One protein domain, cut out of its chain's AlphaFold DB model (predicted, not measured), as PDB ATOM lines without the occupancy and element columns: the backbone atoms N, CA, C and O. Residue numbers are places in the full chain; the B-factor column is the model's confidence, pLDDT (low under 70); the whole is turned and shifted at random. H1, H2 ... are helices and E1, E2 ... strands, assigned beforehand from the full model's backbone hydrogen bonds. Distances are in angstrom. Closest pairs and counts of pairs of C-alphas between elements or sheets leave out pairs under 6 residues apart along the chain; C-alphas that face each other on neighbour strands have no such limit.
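AT A GLANCE: This is residues 3 to 183 of the 600 residues of an uncharacterized protein of Strongyloides venezuelensis (UniProt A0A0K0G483). With little regular structure, this elongated model has an antiparallel sheet, E2 E4 E5, towards one end, a strongly twisted mixed sheet, E6 E10 E9 E7 E8, towards the other, and parallel E1 E3 between. The printed part has 181 residues, 66 in named elements, mostly strand: E1, E2, H1, E3 to E10. It is only just compact, close to loose: radius of gyration of the C-alphas 18.9 A, spans 66 by 35 by 31 A.

HOW THE PARTS SIT: E1, residues 3 to 7, and E3, 56 to 61, have N 4 and O 57 within hydrogen-bond range, 2.8 A. H1, 39 to 43, only grazes the sheet of the hairpin E4, 68 to 78, and E5, 86 to 95, with N 71 and O 92 2.8 A apart.

IN THESE COORDINATES: E1 begins at (1.833, 44.244, -41.171). E2 is 34 to 37, E6 107 to 110, E7 129 to 134, E8 141 to 143, E9 157 to 162, E10 177 to 182, ending at (-26.584, 29.341, -29.209).

THE WHOLE: There is no cut; the long link 8 to 33 is under pLDDT 70.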
ATOM      1  N   LEU A   3       3.087  44.544 -41.861       51.75
ATOM      2  CA  LEU A   3       1.833  44.244 -41.171       51.75
ATOM      3  C   LEU A   3       0.994  43.303 -42.037       51.75
ATOM      4  O   LEU A   3       0.751  43.587 -43.212       51.75
ATOM      5  N   LYS A   4       0.535  42.207 -41.440       63.38
ATOM      6  CA  LYS A   4      -0.388  41.241 -42.033       63.38
ATOM      7  C   LYS A   4      -1.654  41.149 -41.187       63.38
ATOM      8  O   LYS A   4      -1.636  41.447 -39.992       63.38
ATOM      9  N   LEU A   5      -2.772  40.792 -41.808       60.88
ATOM     10  CA  LEU A   5      -4.091  40.947 -41.195       60.88
ATOM     11  C   LEU A   5      -4.891  39.651 -41.174       60.88
ATOM     12  O   LEU A   5      -5.050  39.005 -42.206       60.88
ATOM     13  N   TYR A   6      -5.485  39.342 -40.025       56.75
ATOM     14  CA  TYR A   6      -6.617  38.420 -39.950       56.75
ATOM     15  C   TYR A   6      -7.911  39.207 -40.099       56.75
ATOM     16  O   TYR A   6      -8.178  40.101 -39.297       56.75
ATOM     17  N   LEU A   7      -8.720  38.897 -41.108       63.69
ATOM     18  CA  LEU A   7      -9.994  39.582 -41.318       63.69
ATOM     19  C   LEU A   7     -11.134  38.722 -40.798       63.69
ATOM     20  O   LEU A   7     -11.290  37.587 -41.222       63.69
ATOM     21  N   LEU A   8     -11.929  39.252 -39.872       57.28
ATOM     22  CA  LEU A   8     -13.065  38.516 -39.301       57.28
ATOM     23  C   LEU A   8     -14.328  38.606 -40.184       57.28
ATOM     24  O   LEU A   8     -15.251  37.818 -40.021       57.28
ATOM     25  N   ASP A   9     -14.327  39.497 -41.177       53.34
ATOM     26  CA  ASP A   9     -15.341  39.610 -42.231       53.34
ATOM     27  C   ASP A   9     -14.673  39.505 -43.615       53.34
ATOM     28  O   ASP A   9     -13.458  39.656 -43.733       53.34
ATOM     29  N   ALA A  10     -15.443  39.260 -44.679       40.72
ATOM     30  CA  ALA A  10     -14.901  39.205 -46.041       40.72
ATOM     31  C   ALA A  10     -14.391  40.587 -46.493       40.72
ATOM     32  O   ALA A  10     -15.139  41.572 -46.438       40.72
ATOM     33  N   ALA A  11     -13.159  40.669 -47.006       35.00
ATOM     34  CA  ALA A  11     -12.675  41.868 -47.691       35.00
ATOM     35  C   ALA A  11     -11.913  41.530 -48.964       35.00
ATOM     36  O   ALA A  11     -10.943  40.784 -48.959       35.00
ATOM     37  N   LEU A  12     -12.237  42.254 -50.034       29.64
ATOM     38  CA  LEU A  12     -11.237  42.557 -51.048       29.64
ATOM     39  C   LEU A  12     -10.469  43.795 -50.577       29.64
ATOM     40  O   LEU A  12     -10.969  44.913 -50.726       29.64
ATOM     41  N   ALA A  13      -9.267  43.619 -50.035       31.28
ATOM     42  CA  ALA A  13      -8.369  44.752 -49.874       31.28
ATOM     43  C   ALA A  13      -7.905  45.212 -51.259       31.28
ATOM     44  O   ALA A  13      -7.167  44.520 -51.957       31.28
ATOM     45  N   LEU A  14      -8.350  46.396 -51.673       29.77
ATOM     46  CA  LEU A  14      -7.616  47.163 -52.669       29.77
ATOM     47  C   LEU A  14      -6.439  47.795 -51.935       29.77
ATOM     48  O   LEU A  14      -6.636  48.689 -51.113       29.77
ATOM     49  N   MET A  15      -5.237  47.294 -52.210       31.75
ATOM     50  CA  MET A  15      -4.003  47.949 -51.793       31.75
ATOM     51  C   MET A  15      -4.039  49.410 -52.270       31.75
ATOM     52  O   MET A  15      -4.213  49.643 -53.469       31.75
ATOM     53  N   PRO A  16      -3.784  50.413 -51.420       29.83
ATOM     54  CA  PRO A  16      -2.814  51.394 -51.842       29.83
ATOM     55  C   PRO A  16      -1.467  50.667 -51.872       29.83
ATOM     56  O   PRO A  16      -1.119  49.959 -50.923       29.83
ATOM     57  N   LEU A  17      -0.729  50.820 -52.973       28.27
ATOM     58  CA  LEU A  17       0.713  50.575 -53.011       28.27
ATOM     59  C   LEU A  17       1.338  51.024 -51.680       28.27
ATOM     60  O   LEU A  17       0.832  51.995 -51.096       28.27
ATOM     61  N   PRO A  18       2.431  50.391 -51.205       31.62
ATOM     62  CA  PRO A  18       3.246  51.044 -50.194       31.62
ATOM     63  C   PRO A  18       3.408  52.479 -50.679       31.62
ATOM     64  O   PRO A  18       3.848  52.701 -51.810       31.62
ATOM     65  N   ILE A  19       2.970  53.456 -49.885       33.47
ATOM     66  CA  ILE A  19       3.466  54.801 -50.097       33.47
ATOM     67  C   ILE A  19       4.934  54.647 -49.711       33.47
ATOM     68  O   ILE A  19       5.318  54.857 -48.564       33.47
ATOM     69  N   GLN A  20       5.747  54.193 -50.676       32.88
ATOM     70  CA  GLN A  20       7.114  54.639 -50.778       32.88
ATOM     71  C   GLN A  20       7.018  56.135 -50.507       32.88
ATOM     72  O   GLN A  20       6.182  56.793 -51.144       32.88
ATOM     73  N   PRO A  21       7.752  56.657 -49.513       32.19
ATOM     74  CA  PRO A  21       7.776  58.090 -49.295       32.19
ATOM     75  C   PRO A  21       8.002  58.730 -50.661       32.19
ATOM     76  O   PRO A  21       8.979  58.390 -51.322       32.19
ATOM     77  N   GLN A  22       7.048  59.542 -51.127       30.09
ATOM     78  CA  GLN A  22       7.174  60.219 -52.411       30.09
ATOM     79  C   GLN A  22       8.353  61.182 -52.284       30.09
ATOM     80  O   GLN A  22       8.243  62.276 -51.741       30.09
ATOM     81  N   GLY A  23       9.506  60.688 -52.700       35.28
ATOM     82  CA  GLY A  23      10.820  61.294 -52.651       35.28
ATOM     83  C   GLY A  23      11.728  60.455 -53.554       35.28
ATOM     84  O   GLY A  23      11.427  59.280 -53.786       35.28
ATOM     85  N   PRO A  24      12.778  61.053 -54.136       29.31
ATOM     86  CA  PRO A  24      13.611  60.407 -55.147       29.31
ATOM     87  C   PRO A  24      14.209  59.074 -54.648       29.31
ATOM     88  O   PRO A  24      14.313  58.857 -53.438       29.31
ATOM     89  N   PRO A  25      14.584  58.160 -55.563       37.72
ATOM     90  CA  PRO A  25      14.772  56.739 -55.288       37.72
ATOM     91  C   PRO A  25      16.125  56.455 -54.624       37.72
ATOM     92  O   PRO A  25      16.975  55.814 -55.217       37.72
ATOM     93  N   HIS A  26      16.338  56.920 -53.396       36.66
ATOM     94  CA  HIS A  26      17.485  56.542 -52.569       36.66
ATOM     95  C   HIS A  26      17.123  56.690 -51.088       36.66
ATOM     96  O   HIS A  26      17.423  57.703 -50.477       36.66
ATOM     97  N   ASN A  27      16.480  55.685 -50.498       41.66
ATOM     98  CA  ASN A  27      16.558  55.469 -49.053       41.66
ATOM     99  C   ASN A  27      16.951  54.008 -48.854       41.66
ATOM    100  O   ASN A  27      16.115  53.107 -48.886       41.66
ATOM    101  N   VAL A  28      18.262  53.797 -48.767       42.62
ATOM    102  CA  VAL A  28      18.851  52.590 -48.193       42.62
ATOM    103  C   VAL A  28      18.487  52.638 -46.709       42.62
ATOM    104  O   VAL A  28      18.763  53.644 -46.064       42.62
ATOM    105  N   PHE A  29      17.793  51.621 -46.196       43.41
ATOM    106  CA  PHE A  29      17.615  51.477 -44.749       43.41
ATOM    107  C   PHE A  29      19.005  51.301 -44.135       43.41
ATOM    108  O   PHE A  29      19.751  50.429 -44.583       43.41
ATOM    109  N   PHE A  30      19.366  52.147 -43.175       51.47
ATOM    110  CA  PHE A  30      20.629  52.019 -42.450       51.47
ATOM    111  C   PHE A  30      20.427  51.092 -41.246       51.47
ATOM    112  O   PHE A  30      19.324  51.016 -40.704       51.47
ATOM    113  N   ASP A  31      21.489  50.411 -40.804       55.41
ATOM    114  CA  ASP A  31      21.449  49.499 -39.646       55.41
ATOM    115  C   ASP A  31      21.020  50.194 -38.327       55.41
ATOM    116  O   ASP A  31      20.667  49.515 -37.365       55.41
ATOM    117  N   ASP A  32      20.991  51.534 -38.296       60.75
ATOM    118  CA  ASP A  32      20.643  52.369 -37.135       60.75
ATOM    119  C   ASP A  32      19.182  52.881 -37.104       60.75
ATOM    120  O   ASP A  32      18.812  53.623 -36.184       60.75
ATOM    121  N   ASP A  33      18.346  52.525 -38.087       64.94
ATOM    122  CA  ASP A  33      16.922  52.888 -38.090       64.94
ATOM    123  C   ASP A  33      16.156  52.109 -37.002       64.94
ATOM    124  O   ASP A  33      16.226  50.881 -36.928       64.94
ATOM    125  N   ASP A  34      15.369  52.811 -36.178       70.94
ATOM    126  CA  ASP A  34      14.572  52.195 -35.105       70.94
ATOM    127  C   ASP A  34      13.075  52.222 -35.431       70.94
ATOM    128  O   ASP A  34      12.531  53.191 -35.976       70.94
ATOM    129  N   PHE A  35      12.382  51.145 -35.071       70.12
ATOM    130  CA  PHE A  35      10.949  51.015 -35.265       70.12
ATOM    131  C   PHE A  35      10.241  50.800 -33.935       70.12
ATOM    132  O   PHE A  35      10.369  49.754 -33.295       70.12
ATOM    133  N   LYS A  36       9.397  51.767 -33.569       77.12
ATOM    134  CA  LYS A  36       8.551  51.675 -32.383       77.12
ATOM    135  C   LYS A  36       7.110  51.394 -32.789       77.12
ATOM    136  O   LYS A  36       6.493  52.222 -33.462       77.12
ATOM    137  N   LEU A  37       6.568  50.255 -32.360       72.31
ATOM    138  CA  LEU A  37       5.158  49.930 -32.576       72.31
ATOM    139  C   LEU A  37       4.251  50.885 -31.781       72.31
ATOM    140  O   LEU A  37       4.640  51.408 -30.738       72.31
ATOM    141  N   ASP A  38       3.045  51.115 -32.290       79.25
ATOM    142  CA  ASP A  38       1.980  51.789 -31.552       79.25
ATOM    143  C   ASP A  38       1.472  50.933 -30.381       79.25
ATOM    144  O   ASP A  38       1.291  49.721 -30.525       79.25
ATOM    145  N   ASP A  39       1.199  51.576 -29.245       73.75
ATOM    146  CA  ASP A  39       0.805  50.904 -28.003       73.75
ATOM    147  C   ASP A  39      -0.516  50.116 -28.154       73.75
ATOM    148  O   ASP A  39      -0.645  49.028 -27.603       73.75
ATOM    149  N   GLN A  40      -1.475  50.574 -28.974       69.44
ATOM    150  CA  GLN A  40      -2.732  49.832 -29.194       69.44
ATOM    151  C   GLN A  40      -2.510  48.543 -29.986       69.44
ATOM    152  O   GLN A  40      -3.205  47.537 -29.805       69.44
ATOM    153  N   LEU A  41      -1.545  48.569 -30.903       68.44
ATOM    154  CA  LEU A  41      -1.142  47.383 -31.640       68.44
ATOM    155  C   LEU A  41      -0.322  46.441 -30.765       68.44
ATOM    156  O   LEU A  41      -0.430  45.242 -30.971       68.44
ATOM    157  N   GLU A  42       0.439  46.948 -29.789       68.62
ATOM    158  CA  GLU A  42       1.126  46.125 -28.786       68.62
ATOM    159  C   GLU A  42       0.107  45.411 -27.892       68.62
ATOM    160  O   GLU A  42       0.192  44.201 -27.712       68.62
ATOM    161  N   GLU A  43      -0.904  46.126 -27.396       66.56
ATOM    162  CA  GLU A  43      -1.950  45.565 -26.530       66.56
ATOM    163  C   GLU A  43      -2.854  44.552 -27.251       66.56
ATOM    164  O   GLU A  43      -3.311  43.583 -26.649       66.56
ATOM    165  N   SER A  44      -3.091  44.738 -28.554       63.41
ATOM    166  CA  SER A  44      -3.879  43.808 -29.380       63.41
ATOM    167  C   SER A  44      -3.055  42.668 -29.992       63.41
ATOM    168  O   SER A  44      -3.590  41.861 -30.764       63.41
ATOM    169  N   ARG A  45      -1.757  42.562 -29.661       67.88
ATOM    170  CA  ARG A  45      -0.918  41.446 -30.111       67.88
ATOM    171  C   ARG A  45      -1.402  40.136 -29.516       67.88
ATOM    172  O   ARG A  45      -1.610  39.982 -28.318       67.88
ATOM    173  N   ILE A  46      -1.455  39.131 -30.376       69.81
ATOM    174  CA  ILE A  46      -1.653  37.748 -29.966       69.81
ATOM    175  C   ILE A  46      -0.283  37.077 -30.011       69.81
ATOM    176  O   ILE A  46       0.225  36.781 -31.089       69.81
ATOM    177  N   ASN A  47       0.314  36.820 -28.843       68.81
ATOM    178  CA  ASN A  47       1.693  36.319 -28.715       68.81
ATOM    179  C   ASN A  47       1.995  35.080 -29.575       68.81
ATOM    180  O   ASN A  47       3.094  34.946 -30.101       68.81
ATOM    181  N   SER A  48       1.014  34.193 -29.781       64.88
ATOM    182  CA  SER A  48       1.187  32.994 -30.615       64.88
ATOM    183  C   SER A  48       1.311  33.267 -32.120       64.88
ATOM    184  O   SER A  48       1.519  32.327 -32.879       64.88
ATOM    185  N   LEU A  49       1.133  34.515 -32.559       65.00
ATOM    186  CA  LEU A  49       1.187  34.955 -33.958       65.00
ATOM    187  C   LEU A  49       2.432  35.806 -34.265       65.00
ATOM    188  O   LEU A  49       2.543  36.377 -35.351       65.00
ATOM    189  N   ILE A  50       3.362  35.892 -33.311       63.38
ATOM    190  CA  ILE A  50       4.645  36.579 -33.460       63.38
ATOM    191  C   ILE A  50       5.676  35.566 -33.960       63.38
ATOM    192  O   ILE A  50       5.961  34.573 -33.294       63.38
ATOM    193  N   HIS A  51       6.236  35.826 -35.139       61.22
ATOM    194  CA  HIS A  51       7.316  35.021 -35.706       61.22
ATOM    195  C   HIS A  51       8.685  35.481 -35.188       61.22
ATOM    196  O   HIS A  51       8.862  36.645 -34.814       61.22
ATOM    197  N   GLN A  52       9.665  34.570 -35.180       48.16
ATOM    198  CA  GLN A  52      10.957  34.779 -34.508       48.16
ATOM    199  C   GLN A  52      11.745  35.973 -35.065       48.16
ATOM    200  O   GLN A  52      12.504  36.608 -34.337       48.16
ATOM    201  N   SER A  53      11.522  36.337 -36.329       56.69
ATOM    202  CA  SER A  53      12.242  37.427 -36.986       56.69
ATOM    203  C   SER A  53      11.786  38.840 -36.592       56.69
ATOM    204  O   SER A  53      12.394  39.788 -37.072       56.69
ATOM    205  N   LYS A  54      10.741  39.033 -35.760       57.25
ATOM    206  CA  LYS A  54      10.139  40.345 -35.368       57.25
ATOM    207  C   LYS A  54       9.764  41.296 -36.525       57.25
ATOM    208  O   LYS A  54       9.187  42.356 -36.297       57.25
ATOM    209  N   THR A  55      10.040  40.931 -37.775       63.00
ATOM    210  CA  THR A  55       9.803  41.748 -38.969       63.00
ATOM    211  C   THR A  55       8.375  41.620 -39.489       63.00
ATOM    212  O   THR A  55       7.967  42.446 -40.306       63.00
ATOM    213  N   LEU A  56       7.605  40.640 -39.009       65.50
ATOM    214  CA  LEU A  56       6.233  40.350 -39.421       65.50
ATOM    215  C   LEU A  56       5.296  40.329 -38.213       65.50
ATOM    216  O   LEU A  56       5.536  39.591 -37.259       65.50
ATOM    217  N   ILE A  57       4.209  41.101 -38.284       71.00
ATOM    218  CA  ILE A  57       3.135  41.074 -37.282       71.00
ATOM    219  C   ILE A  57       1.815  40.756 -37.951       71.00
ATOM    220  O   ILE A  57       1.399  41.458 -38.870       71.00
ATOM    221  N   TRP A  58       1.138  39.741 -37.423       76.00
ATOM    222  CA  TRP A  58      -0.266  39.498 -37.698       76.00
ATOM    223  C   TRP A  58      -1.137  40.171 -36.641       76.00
ATOM    224  O   TRP A  58      -0.956  39.938 -35.447       76.00
ATOM    225  N   THR A  59      -2.100  40.978 -37.079       78.75
ATOM    226  CA  THR A  59      -3.088  41.609 -36.193       78.75
ATOM    227  C   THR A  59      -4.509  41.308 -36.670       78.75
ATOM    228  O   THR A  59      -4.759  41.265 -37.883       78.75
ATOM    229  N   PRO A  60      -5.460  41.046 -35.760       82.19
ATOM    230  CA  PRO A  60      -6.844  40.859 -36.142       82.19
ATOM    231  C   PRO A  60      -7.536  42.189 -36.446       82.19
ATOM    232  O   PRO A  60      -7.336  43.202 -35.783       82.19
ATOM    233  N   SER A  61      -8.408  42.178 -37.448       80.94
ATOM    234  CA  SER A  61      -9.209  43.331 -37.826       80.94
ATOM    235  C   SER A  61     -10.632  42.910 -38.168       80.94
ATOM    236  O   SER A  61     -10.871  41.993 -38.952       80.94
ATOM    237  N   MET A  62     -11.594  43.644 -37.618       76.44
ATOM    238  CA  MET A  62     -13.021  43.459 -37.875       76.44
ATOM    239  C   MET A  62     -13.588  44.694 -38.573       76.44
ATOM    240  O   MET A  62     -13.101  45.816 -38.396       76.44
ATOM    241  N   ARG A  63     -14.615  44.489 -39.397       72.69
ATOM    242  CA  ARG A  63     -15.298  45.575 -40.087       72.69
ATOM    243  C   ARG A  63     -16.050  46.450 -39.082       72.69
ATOM    244  O   ARG A  63     -16.850  45.959 -38.292       72.69
ATOM    245  N   LYS A  64     -15.823  47.764 -39.151       68.69
ATOM    246  CA  LYS A  64     -16.578  48.768 -38.386       68.69
ATOM    247  C   LYS A  64     -17.766  49.296 -39.201       68.69
ATOM    248  O   LYS A  64     -17.922  48.987 -40.383       68.69
ATOM    249  N   SER A  65     -18.590  50.134 -38.572       62.31
ATOM    250  CA  SER A  65     -19.652  50.912 -39.226       62.31
ATOM    251  C   SER A  65     -19.163  51.654 -40.477       62.31
ATOM    252  O   SER A  65     -19.875  51.756 -41.482       62.31
ATOM    253  N   SER A  66     -17.930  52.152 -40.434       63.75
ATOM    254  CA  SER A  66     -17.207  52.681 -41.576       63.75
ATOM    255  C   SER A  66     -16.696  51.538 -42.455       63.75
ATOM    256  O   SER A  66     -16.056  50.601 -41.987       63.75
ATOM    257  N   SER A  67     -16.850  51.663 -43.775       66.38
ATOM    258  CA  SER A  67     -16.187  50.778 -44.753       66.38
ATOM    259  C   SER A  67     -14.657  50.899 -44.749       66.38
ATOM    260  O   SER A  67     -13.983  50.303 -45.584       66.38
ATOM    261  N   LYS A  68     -14.097  51.677 -43.820       73.88
ATOM    262  CA  LYS A  68     -12.673  51.925 -43.655       73.88
ATOM    263  C   LYS A  68     -12.275  51.650 -42.214       73.88
ATOM    264  O   LYS A  68     -12.931  52.145 -41.297       73.88
ATOM    265  N   VAL A  69     -11.204  50.888 -42.032       77.00
ATOM    266  CA  VAL A  69     -10.538  50.682 -40.741       77.00
ATOM    267  C   VAL A  69      -9.079  51.071 -40.917       77.00
ATOM    268  O   VAL A  69      -8.453  50.690 -41.900       77.00
ATOM    269  N   GLN A  70      -8.560  51.860 -39.989       81.06
ATOM    270  CA  GLN A  70      -7.202  52.382 -40.026       81.06
ATOM    271  C   GLN A  70      -6.443  51.835 -38.820       81.06
ATOM    272  O   GLN A  70      -6.927  51.950 -37.696       81.06
ATOM    273  N   HIS A  71      -5.273  51.252 -39.064       78.38
ATOM    274  CA  HIS A  71      -4.365  50.735 -38.042       78.38
ATOM    275  C   HIS A  71      -3.110  51.599 -38.006       78.38
ATOM    276  O   HIS A  71      -2.445  51.765 -39.032       78.38
ATOM    277  N   ASN A  72      -2.784  52.162 -36.844       81.75
ATOM    278  CA  ASN A  72      -1.543  52.907 -36.664       81.75
ATOM    279  C   ASN A  72      -0.409  51.932 -36.359       81.75
ATOM    280  O   ASN A  72      -0.305  51.446 -35.248       81.75
ATOM    281  N   CYS A  73       0.440  51.631 -37.331       76.06
ATOM    282  CA  CYS A  73       1.480  50.617 -37.178       76.06
ATOM    283  C   CYS A  73       2.613  51.068 -36.246       76.06
ATOM    284  O   CYS A  73       3.323  50.220 -35.718       76.06
ATOM    285  N   GLY A  74       2.787  52.377 -36.038       80.00
ATOM    286  CA  GLY A  74       3.822  52.934 -35.172       80.00
ATOM    287  C   GLY A  74       4.636  54.039 -35.841       80.00
ATOM    288  O   GLY A  74       4.180  54.701 -36.780       80.00
ATOM    289  N   LYS A  75       5.849  54.251 -35.329       82.44
ATOM    290  CA  LYS A  75       6.786  55.291 -35.765       82.44
ATOM    291  C   LYS A  75       8.079  54.655 -36.266       82.44
ATOM    292  O   LYS A  75       8.692  53.860 -35.559       82.44
ATOM    293  N   LEU A  76       8.491  55.050 -37.464       79.31
ATOM    294  CA  LEU A  76       9.830  54.790 -37.985       79.31
ATOM    295  C   LEU A  76      10.711  55.996 -37.663       79.31
ATOM    296  O   LEU A  76      10.356  57.105 -38.068       79.31
ATOM    297  N   PHE A  77      11.819  55.780 -36.961       77.38
ATOM    298  CA  PHE A  77      12.846  56.783 -36.699       77.38
ATOM    299  C   PHE A  77      13.993  56.582 -37.682       77.38
ATOM    300  O   PHE A  77      14.606  55.518 -37.691       77.38
ATOM    301  N   SER A  78      14.271  57.604 -38.490       74.44
ATOM    302  CA  SER A  78      15.436  57.616 -39.370       74.44
ATOM    303  C   SER A  78      16.493  58.537 -38.789       74.44
ATOM    304  O   SER A  78      16.255  59.745 -38.655       74.44
ATOM    305  N   LYS A  79      17.639  57.952 -38.439       66.19
ATOM    306  CA  LYS A  79      18.809  58.690 -37.962       66.19
ATOM    307  C   LYS A  79      19.666  59.080 -39.153       66.19
ATOM    308  O   LYS A  79      20.067  58.237 -39.948       66.19
ATOM    309  N   PHE A  80      19.956  60.366 -39.263       64.94
ATOM    310  CA  PHE A  80      20.844  60.893 -40.289       64.94
ATOM    311  C   PHE A  80      22.096  61.438 -39.615       64.94
ATOM    312  O   PHE A  80      22.001  62.265 -38.709       64.94
ATOM    313  N   VAL A  81      23.267  61.007 -40.082       57.34
ATOM    314  CA  VAL A  81      24.535  61.639 -39.702       57.34
ATOM    315  C   VAL A  81      24.462  63.102 -40.164       57.34
ATOM    316  O   VAL A  81      24.178  63.366 -41.330       57.34
ATOM    317  N   ASP A  82      24.630  64.036 -39.228       62.03
ATOM    318  CA  ASP A  82      24.614  65.497 -39.426       62.03
ATOM    319  C   ASP A  82      23.254  66.183 -39.697       62.03
ATOM    320  O   ASP A  82      23.220  67.329 -40.151       62.03
ATOM    321  N   SER A  83      22.111  65.565 -39.364       62.38
ATOM    322  CA  SER A  83      20.824  66.289 -39.350       62.38
ATOM    323  C   SER A  83      19.896  65.871 -38.205       62.38
ATOM    324  O   SER A  83      20.169  64.920 -37.481       62.38
ATOM    325  N   SER A  84      18.810  66.622 -37.991       67.19
ATOM    326  CA  SER A  84      17.826  66.311 -36.951       67.19
ATOM    327  C   SER A  84      17.099  65.004 -37.260       67.19
ATOM    328  O   SER A  84      16.545  64.865 -38.354       67.19
ATOM    329  N   ASP A  85      17.022  64.112 -36.272       69.88
ATOM    330  CA  ASP A  85      16.209  62.898 -36.333       69.88
ATOM    331  C   ASP A  85      14.809  63.209 -36.868       69.88
ATOM    332  O   ASP A  85      14.112  64.114 -36.396       69.88
ATOM    333  N   SER A  86      14.383  62.438 -37.863       76.75
ATOM    334  CA  SER A  86      13.044  62.552 -38.428       76.75
ATOM    335  C   SER A  86      12.277  61.267 -38.158       76.75
ATOM    336  O   SER A  86      12.836  60.171 -38.225       76.75
ATOM    337  N   PHE A  87      10.986  61.390 -37.849       74.94
ATOM    338  CA  PHE A  87      10.121  60.229 -37.699       74.94
ATOM    339  C   PHE A  87       8.939  60.292 -38.657       74.94
ATOM    340  O   PHE A  87       8.399  61.361 -38.953       74.94
ATOM    341  N   LYS A  88       8.514  59.122 -39.132       78.19
ATOM    342  CA  LYS A  88       7.328  58.967 -39.977       78.19
ATOM    343  C   LYS A  88       6.338  58.029 -39.307       78.19
ATOM    344  O   LYS A  88       6.711  56.960 -38.827       78.19
ATOM    345  N   TYR A  89       5.070  58.431 -39.300       77.75
ATOM    346  CA  TYR A  89       3.981  57.541 -38.917       77.75
ATOM    347  C   TYR A  89       3.712  56.554 -40.040       77.75
ATOM    348  O   TYR A  89       3.570  56.945 -41.202       77.75
ATOM    349  N   TRP A  90       3.596  55.286 -39.677       75.81
ATOM    350  CA  TRP A  90       3.182  54.249 -40.599       75.81
ATOM    351  C   TRP A  90       1.759  53.824 -40.276       75.81
ATOM    352  O   TRP A  90       1.442  53.449 -39.154       75.81
ATOM    353  N   ILE A  91       0.883  53.914 -41.270       78.50
ATOM    354  CA  ILE A  91      -0.543  53.670 -41.113       78.50
ATOM    355  C   ILE A  91      -0.983  52.687 -42.190       78.50
ATOM    356  O   ILE A  91      -0.696  52.884 -43.372       78.50
ATOM    357  N   TYR A  92      -1.736  51.670 -41.785       78.25
ATOM    358  CA  TYR A  92      -2.356  50.714 -42.688       78.25
ATOM    359  C   TYR A  92      -3.859  50.975 -42.799       78.25
ATOM    360  O   TYR A  92      -4.582  50.965 -41.803       78.25
ATOM    361  N   ASN A  93      -4.344  51.203 -44.020       79.38
ATOM    362  CA  ASN A  93      -5.753  51.482 -44.295       79.38
ATOM    363  C   ASN A  93      -6.420  50.269 -44.945       79.38
ATOM    364  O   ASN A  93      -6.093  49.901 -46.070       79.38
ATOM    365  N   ILE A  94      -7.405  49.693 -44.265       76.00
ATOM    366  CA  ILE A  94      -8.248  48.615 -44.780       76.00
ATOM    367  C   ILE A  94      -9.516  49.234 -45.349       76.00
ATOM    368  O   ILE A  94     -10.272  49.897 -44.635       76.00
ATOM    369  N   MET A  95      -9.769  48.987 -46.630       75.56
ATOM    370  CA  MET A  95     -11.021  49.338 -47.288       75.56
ATOM    371  C   MET A  95     -11.845  48.083 -47.555       75.56
ATOM    372  O   MET A  95     -11.467  47.234 -48.354       75.56
ATOM    373  N   TRP A  96     -13.005  48.005 -46.918       70.94
ATOM    374  CA  TRP A  96     -13.978  46.942 -47.117       70.94
ATOM    375  C   TRP A  96     -14.823  47.272 -48.357       70.94
ATOM    376  O   TRP A  96     -15.521  48.291 -48.375       70.94
ATOM    377  N   LYS A  97     -14.772  46.441 -49.412       65.25
ATOM    378  CA  LYS A  97     -15.725  46.548 -50.537       65.25
ATOM    379  C   LYS A  97     -17.157  46.279 -50.037       65.25
ATOM    380  O   LYS A  97     -17.339  45.634 -49.007       65.25
ATOM    381  N   ASN A  98     -18.162  46.827 -50.735       55.25
ATOM    382  CA  ASN A  98     -19.582  46.749 -50.353       55.25
ATOM    383  C   ASN A  98     -20.008  45.346 -49.905       55.25
ATOM    384  O   ASN A  98     -19.481  44.355 -50.400       55.25
ATOM    385  N   ALA A  99     -20.975  45.314 -48.981       48.78
ATOM    386  CA  ALA A  99     -21.399  44.156 -48.202       48.78
ATOM    387  C   ALA A  99     -21.586  42.881 -49.041       48.78
ATOM    388  O   ALA A  99     -22.691  42.560 -49.469       48.78
ATOM    389  N   SER A 100     -20.514  42.101 -49.178       42.56
ATOM    390  CA  SER A 100     -20.676  40.661 -49.107       42.56
ATOM    391  C   SER A 100     -21.313  40.417 -47.746       42.56
ATOM    392  O   SER A 100     -20.800  40.894 -46.729       42.56
ATOM    393  N   SER A 101     -22.487  39.789 -47.729       45.44
ATOM    394  CA  SER A 101     -23.017  39.200 -46.504       45.44
ATOM    395  C   SER A 101     -21.867  38.487 -45.795       45.44
ATOM    396  O   SER A 101     -21.062  37.853 -46.487       45.44
ATOM    397  N   LEU A 102     -21.800  38.557 -44.456       47.53
ATOM    398  CA  LEU A 102     -21.026  37.582 -43.676       47.53
ATOM    399  C   LEU A 102     -21.138  36.217 -44.346       47.53
ATOM    400  O   LEU A 102     -22.215  35.942 -44.897       47.53
ATOM    401  N   PRO A 103     -20.087  35.378 -44.339       48.91
ATOM    402  CA  PRO A 103     -20.204  34.053 -44.921       48.91
ATOM    403  C   PRO A 103     -21.510  33.445 -44.405       48.91
ATOM    404  O   PRO A 103     -21.663  33.226 -43.206       48.91
ATOM    405  N   LYS A 104     -22.482  33.238 -45.310       49.84
ATOM    406  CA  LYS A 104     -23.851  32.751 -45.030       49.84
ATOM    407  C   LYS A 104     -23.860  31.330 -44.436       49.84
ATOM    408  O   LYS A 104     -24.864  30.638 -44.479       49.84
ATOM    409  N   SER A 105     -22.719  30.861 -43.949       60.22
ATOM    410  CA  SER A 105     -22.414  29.491 -43.573       60.22
ATOM    411  C   SER A 105     -21.705  29.415 -42.221       60.22
ATOM    412  O   SER A 105     -20.922  28.485 -42.005       60.22
ATOM    413  N   ALA A 106     -21.951  30.390 -41.334       75.31
ATOM    414  CA  ALA A 106     -21.608  30.211 -39.932       75.31
ATOM    415  C   ALA A 106     -22.355  28.972 -39.428       75.31
ATOM    416  O   ALA A 106     -23.585  28.921 -39.482       75.31
ATOM    417  N   THR A 107     -21.613  27.947 -39.023       87.00
ATOM    418  CA  THR A 107     -22.197  26.729 -38.472       87.00
ATOM    419  C   THR A 107     -22.743  27.053 -37.090       87.00
ATOM    420  O   THR A 107     -22.069  27.679 -36.272       87.00
ATOM    421  N   LEU A 108     -23.997  26.684 -36.842       88.44
ATOM    422  CA  LEU A 108     -24.602  26.858 -35.529       88.44
ATOM    423  C   LEU A 108     -24.107  25.738 -34.611       88.44
ATOM    424  O   LEU A 108     -24.123  24.572 -35.005       88.44
ATOM    425  N   LYS A 109     -23.666  26.086 -33.401       90.44
ATOM    426  CA  LYS A 109     -23.306  25.113 -32.361       90.44
ATOM    427  C   LYS A 109     -24.118  25.392 -31.101       90.44
ATOM    428  O   LYS A 109     -24.058  26.496 -30.569       90.44
ATOM    429  N   HIS A 110     -24.843  24.384 -30.627       92.06
ATOM    430  CA  HIS A 110     -25.506  24.417 -29.326       92.06
ATOM    431  C   HIS A 110     -24.461  24.158 -28.233       92.06
ATOM    432  O   HIS A 110     -23.903  23.062 -28.168       92.06
ATOM    433  N   THR A 111     -24.066  25.195 -27.489       91.00
ATOM    434  CA  THR A 111     -23.085  25.114 -26.388       91.00
ATOM    435  C   THR A 111     -22.976  26.449 -25.645       91.00
ATOM    436  O   THR A 111     -23.185  27.521 -26.217       91.00
ATOM    437  N   LYS A 112     -22.554  26.378 -24.379       89.44
ATOM    438  CA  LYS A 112     -22.118  27.519 -23.558       89.44
ATOM    439  C   LYS A 112     -20.726  27.335 -22.948       89.44
ATOM    440  O   LYS A 112     -20.295  28.189 -22.191       89.44
ATOM    441  N   THR A 113     -20.030  26.231 -23.213       88.50
ATOM    442  CA  THR A 113     -18.812  25.853 -22.468       88.50
ATOM    443  C   THR A 113     -17.574  25.749 -23.338       88.50
ATOM    444  O   THR A 113     -16.482  26.119 -22.908       88.50
ATOM    445  N   ASP A 114     -17.735  25.243 -24.555       90.56
ATOM    446  CA  ASP A 114     -16.626  24.756 -25.361       90.56
ATOM    447  C   ASP A 114     -16.916  24.858 -26.860       90.56
ATOM    448  O   ASP A 114     -18.049  24.777 -27.341       90.56
ATOM    449  N   ILE A 115     -15.850  24.934 -27.639       91.62
ATOM    450  CA  ILE A 115     -15.876  24.788 -29.092       91.62
ATOM    451  C   ILE A 115     -14.832  23.755 -29.508       91.62
ATOM    452  O   ILE A 115     -13.861  23.508 -28.799       91.62
ATOM    453  N   PHE A 116     -15.030  23.116 -30.659       87.62
ATOM    454  CA  PHE A 116     -14.027  22.177 -31.152       87.62
ATOM    455  C   PHE A 116     -12.762  22.940 -31.539       87.62
ATOM    456  O   PHE A 116     -12.834  23.987 -32.168       87.62
ATOM    457  N   ASN A 117     -11.589  22.420 -31.179       84.56
ATOM    458  CA  ASN A 117     -10.321  23.044 -31.568       84.56
ATOM    459  C   ASN A 117     -10.072  22.948 -33.089       84.56
ATOM    460  O   ASN A 117      -9.314  23.721 -33.665       84.56
ATOM    461  N   ASN A 118     -10.724  21.995 -33.756       82.00
ATOM    462  CA  ASN A 118     -10.647  21.788 -35.192       82.00
ATOM    463  C   ASN A 118     -11.995  22.067 -35.870       82.00
ATOM    464  O   ASN A 118     -13.068  21.958 -35.282       82.00
ATOM    465  N   HIS A 119     -11.928  22.410 -37.154       85.44
ATOM    466  CA  HIS A 119     -13.099  22.536 -38.011       85.44
ATOM    467  C   HIS A 119     -12.766  21.914 -39.368       85.44
ATOM    468  O   HIS A 119     -11.695  22.166 -39.913       85.44
ATOM    469  N   ASN A 120     -13.674  21.121 -39.942       82.69
ATOM    470  CA  ASN A 120     -13.437  20.393 -41.201       82.69
ATOM    471  C   ASN A 120     -13.021  21.313 -42.370       82.69
ATOM    472  O   ASN A 120     -12.095  20.999 -43.109       82.69
ATOM    473  N   LYS A 121     -13.638  22.498 -42.480       84.12
ATOM    474  CA  LYS A 121     -13.266  23.552 -43.446       84.12
ATOM    475  C   LYS A 121     -11.864  24.156 -43.235       84.12
ATOM    476  O   LYS A 121     -11.337  24.772 -44.149       84.12
ATOM    477  N   CYS A 122     -11.267  23.979 -42.058       79.62
ATOM    478  CA  CYS A 122      -9.923  24.444 -41.702       79.62
ATOM    479  C   CYS A 122      -8.870  23.328 -41.782       79.62
ATOM    480  O   CYS A 122      -7.829  23.427 -41.144       79.62
ATOM    481  N   ASN A 123      -9.146  22.298 -42.597       65.62
ATOM    482  CA  ASN A 123      -8.227  21.233 -43.001       65.62
ATOM    483  C   ASN A 123      -7.952  20.163 -41.919       65.62
ATOM    484  O   ASN A 123      -6.927  20.199 -41.251       65.62
ATOM    485  N   ASN A 124      -8.886  19.210 -41.759       61.28
ATOM    486  CA  ASN A 124      -8.795  17.871 -41.121       61.28
ATOM    487  C   ASN A 124      -7.877  17.627 -39.884       61.28
ATOM    488  O   ASN A 124      -7.638  16.474 -39.542       61.28
ATOM    489  N   GLY A 125      -7.417  18.654 -39.160       58.06
ATOM    490  CA  GLY A 125      -6.664  18.534 -37.902       58.06
ATOM    491  C   GLY A 125      -5.131  18.518 -38.003       58.06
ATOM    492  O   GLY A 125      -4.487  18.326 -36.977       58.06
ATOM    493  N   ASN A 126      -4.539  18.740 -39.184       61.47
ATOM    494  CA  ASN A 126      -3.076  18.668 -39.367       61.47
ATOM    495  C   ASN A 126      -2.347  20.017 -39.230       61.47
ATOM    496  O   ASN A 126      -1.123  20.040 -39.116       61.47
ATOM    497  N   GLU A 127      -3.068  21.139 -39.260       69.00
ATOM    498  CA  GLU A 127      -2.498  22.487 -39.171       69.00
ATOM    499  C   GLU A 127      -2.884  23.157 -37.846       69.00
ATOM    500  O   GLU A 127      -3.968  22.928 -37.309       69.00
ATOM    501  N   GLU A 128      -1.990  23.988 -37.301       81.75
ATOM    502  CA  GLU A 128      -2.265  24.749 -36.077       81.75
ATOM    503  C   GLU A 128      -3.345  25.804 -36.371       81.75
ATOM    504  O   GLU A 128      -3.171  26.662 -37.239       81.75
ATOM    505  N   VAL A 129      -4.472  25.736 -35.661       86.38
ATOM    506  CA  VAL A 129      -5.611  26.647 -35.842       86.38
ATOM    507  C   VAL A 129      -5.604  27.723 -34.760       86.38
ATOM    508  O   VAL A 129      -5.329  27.464 -33.589       86.38
ATOM    509  N   VAL A 130      -5.931  28.951 -35.152       88.06
ATOM    510  CA  VAL A 130      -6.136  30.085 -34.249       88.06
ATOM    511  C   VAL A 130      -7.611  30.463 -34.289       88.06
ATOM    512  O   VAL A 130      -8.160  30.723 -35.359       88.06
ATOM    513  N   ILE A 131      -8.248  30.498 -33.119       90.12
ATOM    514  CA  ILE A 131      -9.661  30.856 -32.981       90.12
ATOM    515  C   ILE A 131      -9.766  32.229 -32.333       90.12
ATOM    516  O   ILE A 131      -9.203  32.460 -31.260       90.12
ATOM    517  N   LEU A 132     -10.494  33.127 -32.990       90.00
ATOM    518  CA  LEU A 132     -10.701  34.501 -32.550       90.00
ATOM    519  C   LEU A 132     -12.187  34.790 -32.355       90.00
ATOM    520  O   LEU A 132     -13.028  34.328 -33.129       90.00
ATOM    521  N   THR A 133     -12.510  35.597 -31.351       90.31
ATOM    522  CA  THR A 133     -13.869  36.094 -31.108       90.31
ATOM    523  C   THR A 133     -13.834  37.543 -30.642       90.31
ATOM    524  O   THR A 133     -12.782  38.066 -30.272       90.31
ATOM    525  N   LYS A 134     -14.992  38.196 -30.665       87.56
ATOM    526  CA  LYS A 134     -15.193  39.534 -30.117       87.56
ATOM    527  C   LYS A 134     -15.601  39.406 -28.648       87.56
ATOM    528  O   LYS A 134     -16.508  38.650 -28.316       87.56
ATOM    529  N   ASN A 135     -14.933  40.144 -27.772       86.00
ATOM    530  CA  ASN A 135     -15.363  40.325 -26.392       86.00
ATOM    531  C   ASN A 135     -16.589  41.260 -26.362       86.00
ATOM    532  O   ASN A 135     -16.592  42.302 -27.023       86.00
ATOM    533  N   LYS A 136     -17.636  40.894 -25.614       86.06
ATOM    534  CA  LYS A 136     -18.909  41.636 -25.608       86.06
ATOM    535  C   LYS A 136     -18.790  42.995 -24.922       86.06
ATOM    536  O   LYS A 136     -19.429  43.953 -25.340       86.06
ATOM    537  N   GLU A 137     -17.989  43.067 -23.865       84.31
ATOM    538  CA  GLU A 137     -17.908  44.192 -22.939       84.31
ATOM    539  C   GLU A 137     -17.115  45.366 -23.520       84.31
ATOM    540  O   GLU A 137     -17.522  46.518 -23.373       84.31
ATOM    541  N   ASN A 138     -15.998  45.088 -24.196       82.94
ATOM    542  CA  ASN A 138     -15.113  46.121 -24.748       82.94
ATOM    543  C   ASN A 138     -15.008  46.100 -26.284       82.94
ATOM    544  O   ASN A 138     -14.398  46.996 -26.869       82.94
ATOM    545  N   GLY A 139     -15.594  45.101 -26.952       80.88
ATOM    546  CA  GLY A 139     -15.553  44.958 -28.408       80.88
ATOM    547  C   GLY A 139     -14.183  44.569 -28.977       80.88
ATOM    548  O   GLY A 139     -14.023  44.587 -30.200       80.88
ATOM    549  N   MET A 140     -13.198  44.242 -28.133       82.44
ATOM    550  CA  MET A 140     -11.863  43.822 -28.564       82.44
ATOM    551  C   MET A 140     -11.882  42.394 -29.107       82.44
ATOM    552  O   MET A 140     -12.682  41.558 -28.687       82.44
ATOM    553  N   ILE A 141     -10.975  42.104 -30.038       84.56
ATOM    554  CA  ILE A 141     -10.803  40.756 -30.579       84.56
ATOM    555  C   ILE A 141      -9.829  40.005 -29.678       84.56
ATOM    556  O   ILE A 141      -8.719  40.475 -29.442       84.56
ATOM    557  N   VAL A 142     -10.235  38.833 -29.204       86.44
ATOM    558  CA  VAL A 142      -9.450  38.006 -28.287       86.44
ATOM    559  C   VAL A 142      -9.255  36.603 -28.854       86.44
ATOM    560  O   VAL A 142     -10.092  36.092 -29.605       86.44
ATOM    561  N   LYS A 143      -8.131  35.978 -28.494       88.44
ATOM    562  CA  LYS A 143      -7.878  34.562 -28.775       88.44
ATOM    563  C   LYS A 143      -8.701  33.701 -27.822       88.44
ATOM    564  O   LYS A 143      -8.760  33.982 -26.631       88.44
ATOM    565  N   VAL A 144      -9.286  32.632 -28.346       89.75
ATOM    566  CA  VAL A 144     -10.166  31.739 -27.589       89.75
ATOM    567  C   VAL A 144      -9.424  30.480 -27.158       89.75
ATOM    568  O   VAL A 144      -8.691  29.884 -27.949       89.75
ATOM    569  N   ASN A 145      -9.646  30.061 -25.911       89.69
ATOM    570  CA  ASN A 145      -9.354  28.702 -25.474       89.69
ATOM    571  C   ASN A 145     -10.563  27.806 -25.807       89.69
ATOM    572  O   ASN A 145     -11.613  27.966 -25.187       89.69
ATOM    573  N   PRO A 146     -10.455  26.875 -26.770       88.44
ATOM    574  CA  PRO A 146     -11.597  26.078 -27.211       88.44
ATOM    575  C   PRO A 146     -12.163  25.157 -26.119       88.44
ATOM    576  O   PRO A 146     -13.353  24.866 -26.138       88.44
ATOM    577  N   ALA A 147     -11.335  24.730 -25.159       88.38
ATOM    578  CA  ALA A 147     -11.746  23.819 -24.090       88.38
ATOM    579  C   ALA A 147     -12.476  24.511 -22.925       88.38
ATOM    580  O   ALA A 147     -13.118  23.837 -22.127       88.38
ATOM    581  N   ALA A 148     -12.345  25.834 -22.801       90.25
ATOM    582  CA  ALA A 148     -12.946  26.607 -21.722       90.25
ATOM    583  C   ALA A 148     -13.211  28.034 -22.206       90.25
ATOM    584  O   ALA A 148     -12.310  28.880 -22.210       90.25
ATOM    585  N   LEU A 149     -14.445  28.285 -22.642       91.06
ATOM    586  CA  LEU A 149     -14.872  29.612 -23.065       91.06
ATOM    587  C   LEU A 149     -14.977  30.548 -21.858       91.06
ATOM    588  O   LEU A 149     -15.656  30.254 -20.877       91.06
ATOM    589  N   GLU A 150     -14.335  31.707 -21.954       89.62
ATOM    590  CA  GLU A 150     -14.412  32.744 -20.931       89.62
ATOM    591  C   GLU A 150     -15.603  33.671 -21.211       89.62
ATOM    592  O   GLU A 150     -15.657  34.323 -22.255       89.62
ATOM    593  N   ASN A 151     -16.559  33.728 -20.277       89.50
ATOM    594  CA  ASN A 151     -17.758  34.576 -20.335       89.50
ATOM    595  C   ASN A 151     -18.518  34.529 -21.683       89.50
ATOM    596  O   ASN A 151     -18.776  35.584 -22.283       89.50
ATOM    597  N   PRO A 152     -18.896  33.340 -22.183       92.56
ATOM    598  CA  PRO A 152     -19.573  33.221 -23.466       92.56
ATOM    599  C   PRO A 152     -20.933  33.921 -23.458       92.56
ATOM    600  O   PRO A 152     -21.521  34.181 -22.405       92.56
ATOM    601  N   TYR A 153     -21.429  34.272 -24.641       93.12
ATOM    602  CA  TYR A 153     -22.745  34.888 -24.790       93.12
ATOM    603  C   TYR A 153     -23.508  34.353 -25.998       93.12
ATOM    604  O   TYR A 153     -22.920  33.897 -26.979       93.12
ATOM    605  N   VAL A 154     -24.837  34.438 -25.937       91.44
ATOM    606  CA  VAL A 154     -25.699  34.017 -27.044       91.44
ATOM    607  C   VAL A 154     -25.341  34.763 -28.328       91.44
ATOM    608  O   VAL A 154     -25.021  35.950 -28.304       91.44
ATOM    609  N   ASN A 155     -25.408  34.069 -29.464       89.38
ATOM    610  CA  ASN A 155     -25.067  34.599 -30.781       89.38
ATOM    611  C   ASN A 155     -23.592  34.996 -30.960       89.38
ATOM    612  O   ASN A 155     -23.260  35.549 -32.010       89.38
ATOM    613  N   GLN A 156     -22.707  34.686 -30.007       91.56
ATOM    614  CA  GLN A 156     -21.276  34.929 -30.147       91.56
ATOM    615  C   GLN A 156     -20.698  34.151 -31.335       91.56
ATOM    616  O   GLN A 156     -21.006  32.974 -31.554       91.56
ATOM    617  N   ILE A 157     -19.852  34.831 -32.107       91.00
ATOM    618  CA  ILE A 157     -19.241  34.303 -33.326       91.00
ATOM    619  C   ILE A 157     -17.759  34.004 -33.074       91.00
ATOM    620  O   ILE A 157     -17.018  34.824 -32.528       91.00
ATOM    621  N   PHE A 158     -17.330  32.824 -33.508       91.94
ATOM    622  CA  PHE A 158     -15.966  32.322 -33.437       91.94
ATOM    623  C   PHE A 158     -15.424  32.130 -34.848       91.94
ATOM    624  O   PHE A 158     -15.992  31.387 -35.652       91.94
ATOM    625  N   HIS A 159     -14.309  32.784 -35.143       90.38
ATOM    626  CA  HIS A 159     -13.646  32.741 -36.438       90.38
ATOM    627  C   HIS A 159     -12.409  31.854 -36.347       90.38
ATOM    628  O   HIS A 159     -11.531  32.090 -35.519       90.38
ATOM    629  N   TYR A 160     -12.353  30.839 -37.202       89.62
ATOM    630  CA  TYR A 160     -11.256  29.884 -37.258       89.62
ATOM    631  C   TYR A 160     -10.316  30.281 -38.384       89.62
ATOM    632  O   TYR A 160     -10.753  30.497 -39.517       89.62
ATOM    633  N   PHE A 161      -9.027  30.325 -38.078       86.75
ATOM    634  CA  PHE A 161      -7.979  30.641 -39.031       86.75
ATOM    635  C   PHE A 161      -6.890  29.579 -38.992       86.75
ATOM    636  O   PHE A 161      -6.458  29.163 -37.921       86.75
ATOM    637  N   ILE A 162      -6.396  29.192 -40.164       86.25
ATOM    638  CA  ILE A 162      -5.152  28.429 -40.262       86.25
ATOM    639  C   ILE A 162      -4.006  29.372 -39.881       86.25
ATOM    640  O   ILE A 162      -3.924  30.497 -40.387       86.25
ATOM    641  N   LYS A 163      -3.135  28.942 -38.965       83.81
ATOM    642  CA  LYS A 163      -1.963  29.725 -38.583       83.81
ATOM    643  C   LYS A 163      -0.997  29.816 -39.776       83.81
ATOM    644  O   LYS A 163      -0.590  28.790 -40.320       83.81
ATOM    645  N   PRO A 164      -0.616  31.027 -40.204       78.75
ATOM    646  CA  PRO A 164       0.296  31.238 -41.308       78.75
ATOM    647  C   PRO A 164       1.702  30.780 -40.916       78.75
ATOM    648  O   PRO A 164       2.156  30.987 -39.790       78.75
ATOM    649  N   LYS A 165       2.396  30.168 -41.872       79.19
ATOM    650  CA  LYS A 165       3.821  29.844 -41.768       79.19
ATOM    651  C   LYS A 165       4.671  31.107 -41.979       79.19
ATOM    652  O   LYS A 165       4.181  32.098 -42.524       79.19
ATOM    653  N   GLU A 166       5.935  31.081 -41.557       73.31
ATOM    654  CA  GLU A 166       6.853  32.232 -41.680       73.31
ATOM    655  C   GLU A 166       7.074  32.676 -43.133       73.31
ATOM    656  O   GLU A 166       7.178  33.870 -43.411       73.31
ATOM    657  N   ASP A 167       7.064  31.723 -44.061       75.12
ATOM    658  CA  ASP A 167       7.200  31.917 -45.504       75.12
ATOM    659  C   ASP A 167       5.885  32.310 -46.201       75.12
ATOM    660  O   ASP A 167       5.859  32.505 -47.416       75.12
ATOM    661  N   ASN A 168       4.779  32.459 -45.459       73.69
ATOM    662  CA  ASN A 168       3.488  32.802 -46.046       73.69
ATOM    663  C   ASN A 168       3.545  34.197 -46.690       73.69
ATOM    664  O   ASN A 168       3.730  35.198 -46.003       73.69
ATOM    665  N   ILE A 169       3.330  34.283 -48.002       75.62
ATOM    666  CA  ILE A 169       3.362  35.540 -48.766       75.62
ATOM    667  C   ILE A 169       2.064  36.356 -48.679       75.62
ATOM    668  O   ILE A 169       2.042  37.522 -49.074       75.62
ATOM    669  N   ASN A 170       0.982  35.782 -48.147       77.50
ATOM    670  CA  ASN A 170      -0.305  36.458 -48.053       77.50
ATOM    671  C   ASN A 170      -0.235  37.611 -47.049       77.50
ATOM    672  O   ASN A 170       0.266  37.472 -45.933       77.50
ATOM    673  N   LEU A 171      -0.781  38.760 -47.445       75.00
ATOM    674  CA  LEU A 171      -0.934  39.931 -46.574       75.00
ATOM    675  C   LEU A 171      -2.177  39.834 -45.686       75.00
ATOM    676  O   LEU A 171      -2.281  40.524 -44.674       75.00
ATOM    677  N   ILE A 172      -3.137  39.009 -46.099       78.75
ATOM    678  CA  ILE A 172      -4.462  38.890 -45.507       78.75
ATOM    679  C   ILE A 172      -4.808  37.415 -45.381       78.75
ATOM    680  O   ILE A 172      -4.626  36.654 -46.329       78.75
ATOM    681  N   GLN A 173      -5.341  37.044 -44.222       79.75
ATOM    682  CA  GLN A 173      -5.866  35.720 -43.942       79.75
ATOM    683  C   GLN A 173      -7.349  35.836 -43.580       79.75
ATOM    684  O   GLN A 173      -7.722  36.472 -42.591       79.75
ATOM    685  N   GLU A 174      -8.192  35.222 -44.402       81.62
ATOM    686  CA  GLU A 174      -9.631  35.096 -44.167       81.62
ATOM    687  C   GLU A 174      -9.934  33.849 -43.314       81.62
ATOM    688  O   GLU A 174      -9.109  32.923 -43.258       81.62
ATOM    689  N   PRO A 175     -11.090  33.807 -42.623       85.81
ATOM    690  CA  PRO A 175     -11.429  32.688 -41.769       85.81
ATOM    691  C   PRO A 175     -11.834  31.497 -42.636       85.81
ATOM    692  O   PRO A 175     -12.680  31.609 -43.523       85.81
ATOM    693  N   CYS A 176     -11.255  30.334 -42.359       86.38
ATOM    694  CA  CYS A 176     -11.605  29.081 -43.032       86.38
ATOM    695  C   CYS A 176     -12.938  28.513 -42.521       86.38
ATOM    696  O   CYS A 176     -13.630  27.789 -43.236       86.38
ATOM    697  N   ALA A 177     -13.336  28.867 -41.296       87.56
ATOM    698  CA  ALA A 177     -14.643  28.542 -40.752       87.56
ATOM    699  C   ALA A 177     -15.152  29.626 -39.805       87.56
ATOM    700  O   ALA A 177     -14.397  30.423 -39.245       87.56
ATOM    701  N   THR A 178     -16.463  29.634 -39.607       88.88
ATOM    702  CA  THR A 178     -17.129  30.506 -38.648       88.88
ATOM    703  C   THR A 178     -18.160  29.671 -37.912       88.88
ATOM    704  O   THR A 178     -18.951  28.988 -38.557       88.88
ATOM    705  N   VAL A 179     -18.131  29.712 -36.586       90.06
ATOM    706  CA  VAL A 179     -19.086  29.022 -35.716       90.06
ATOM    707  C   VAL A 179     -19.837  30.081 -34.929       90.06
ATOM    708  O   VAL A 179     -19.217  30.983 -34.373       90.06
ATOM    709  N   LYS A 180     -21.160  29.984 -34.872       90.94
ATOM    710  CA  LYS A 180     -22.003  30.849 -34.049       90.94
ATOM    711  C   LYS A 180     -22.659  30.001 -32.968       90.94
ATOM    712  O   LYS A 180     -23.309  29.007 -33.294       90.94
ATOM    713  N   ILE A 181     -22.479  30.375 -31.704       91.38
ATOM    714  CA  ILE A 181     -23.044  29.605 -30.592       91.38
ATOM    715  C   ILE A 181     -24.450  30.080 -30.227       91.38
ATOM    716  O   ILE A 181     -24.776  31.267 -30.314       91.38
ATOM    717  N   TYR A 182     -25.273  29.129 -29.812       92.06
ATOM    718  CA  TYR A 182     -26.584  29.341 -29.209       92.06
ATOM    719  C   TYR A 182     -26.803  28.283 -28.119       92.06
ATOM    720  O   TYR A 182     -25.974  27.389 -27.947       92.06
ATOM    721  N   HIS A 183     -27.885  28.407 -27.362       92.06
ATOM    722  CA  HIS A 183     -28.254  27.465 -26.309       92.06
ATOM    723  C   HIS A 183     -29.781  27.393 -26.209       92.06
ATOM    724  O   HIS A 183     -30.485  28.190 -26.836       92.06
TER     725      HIS A 183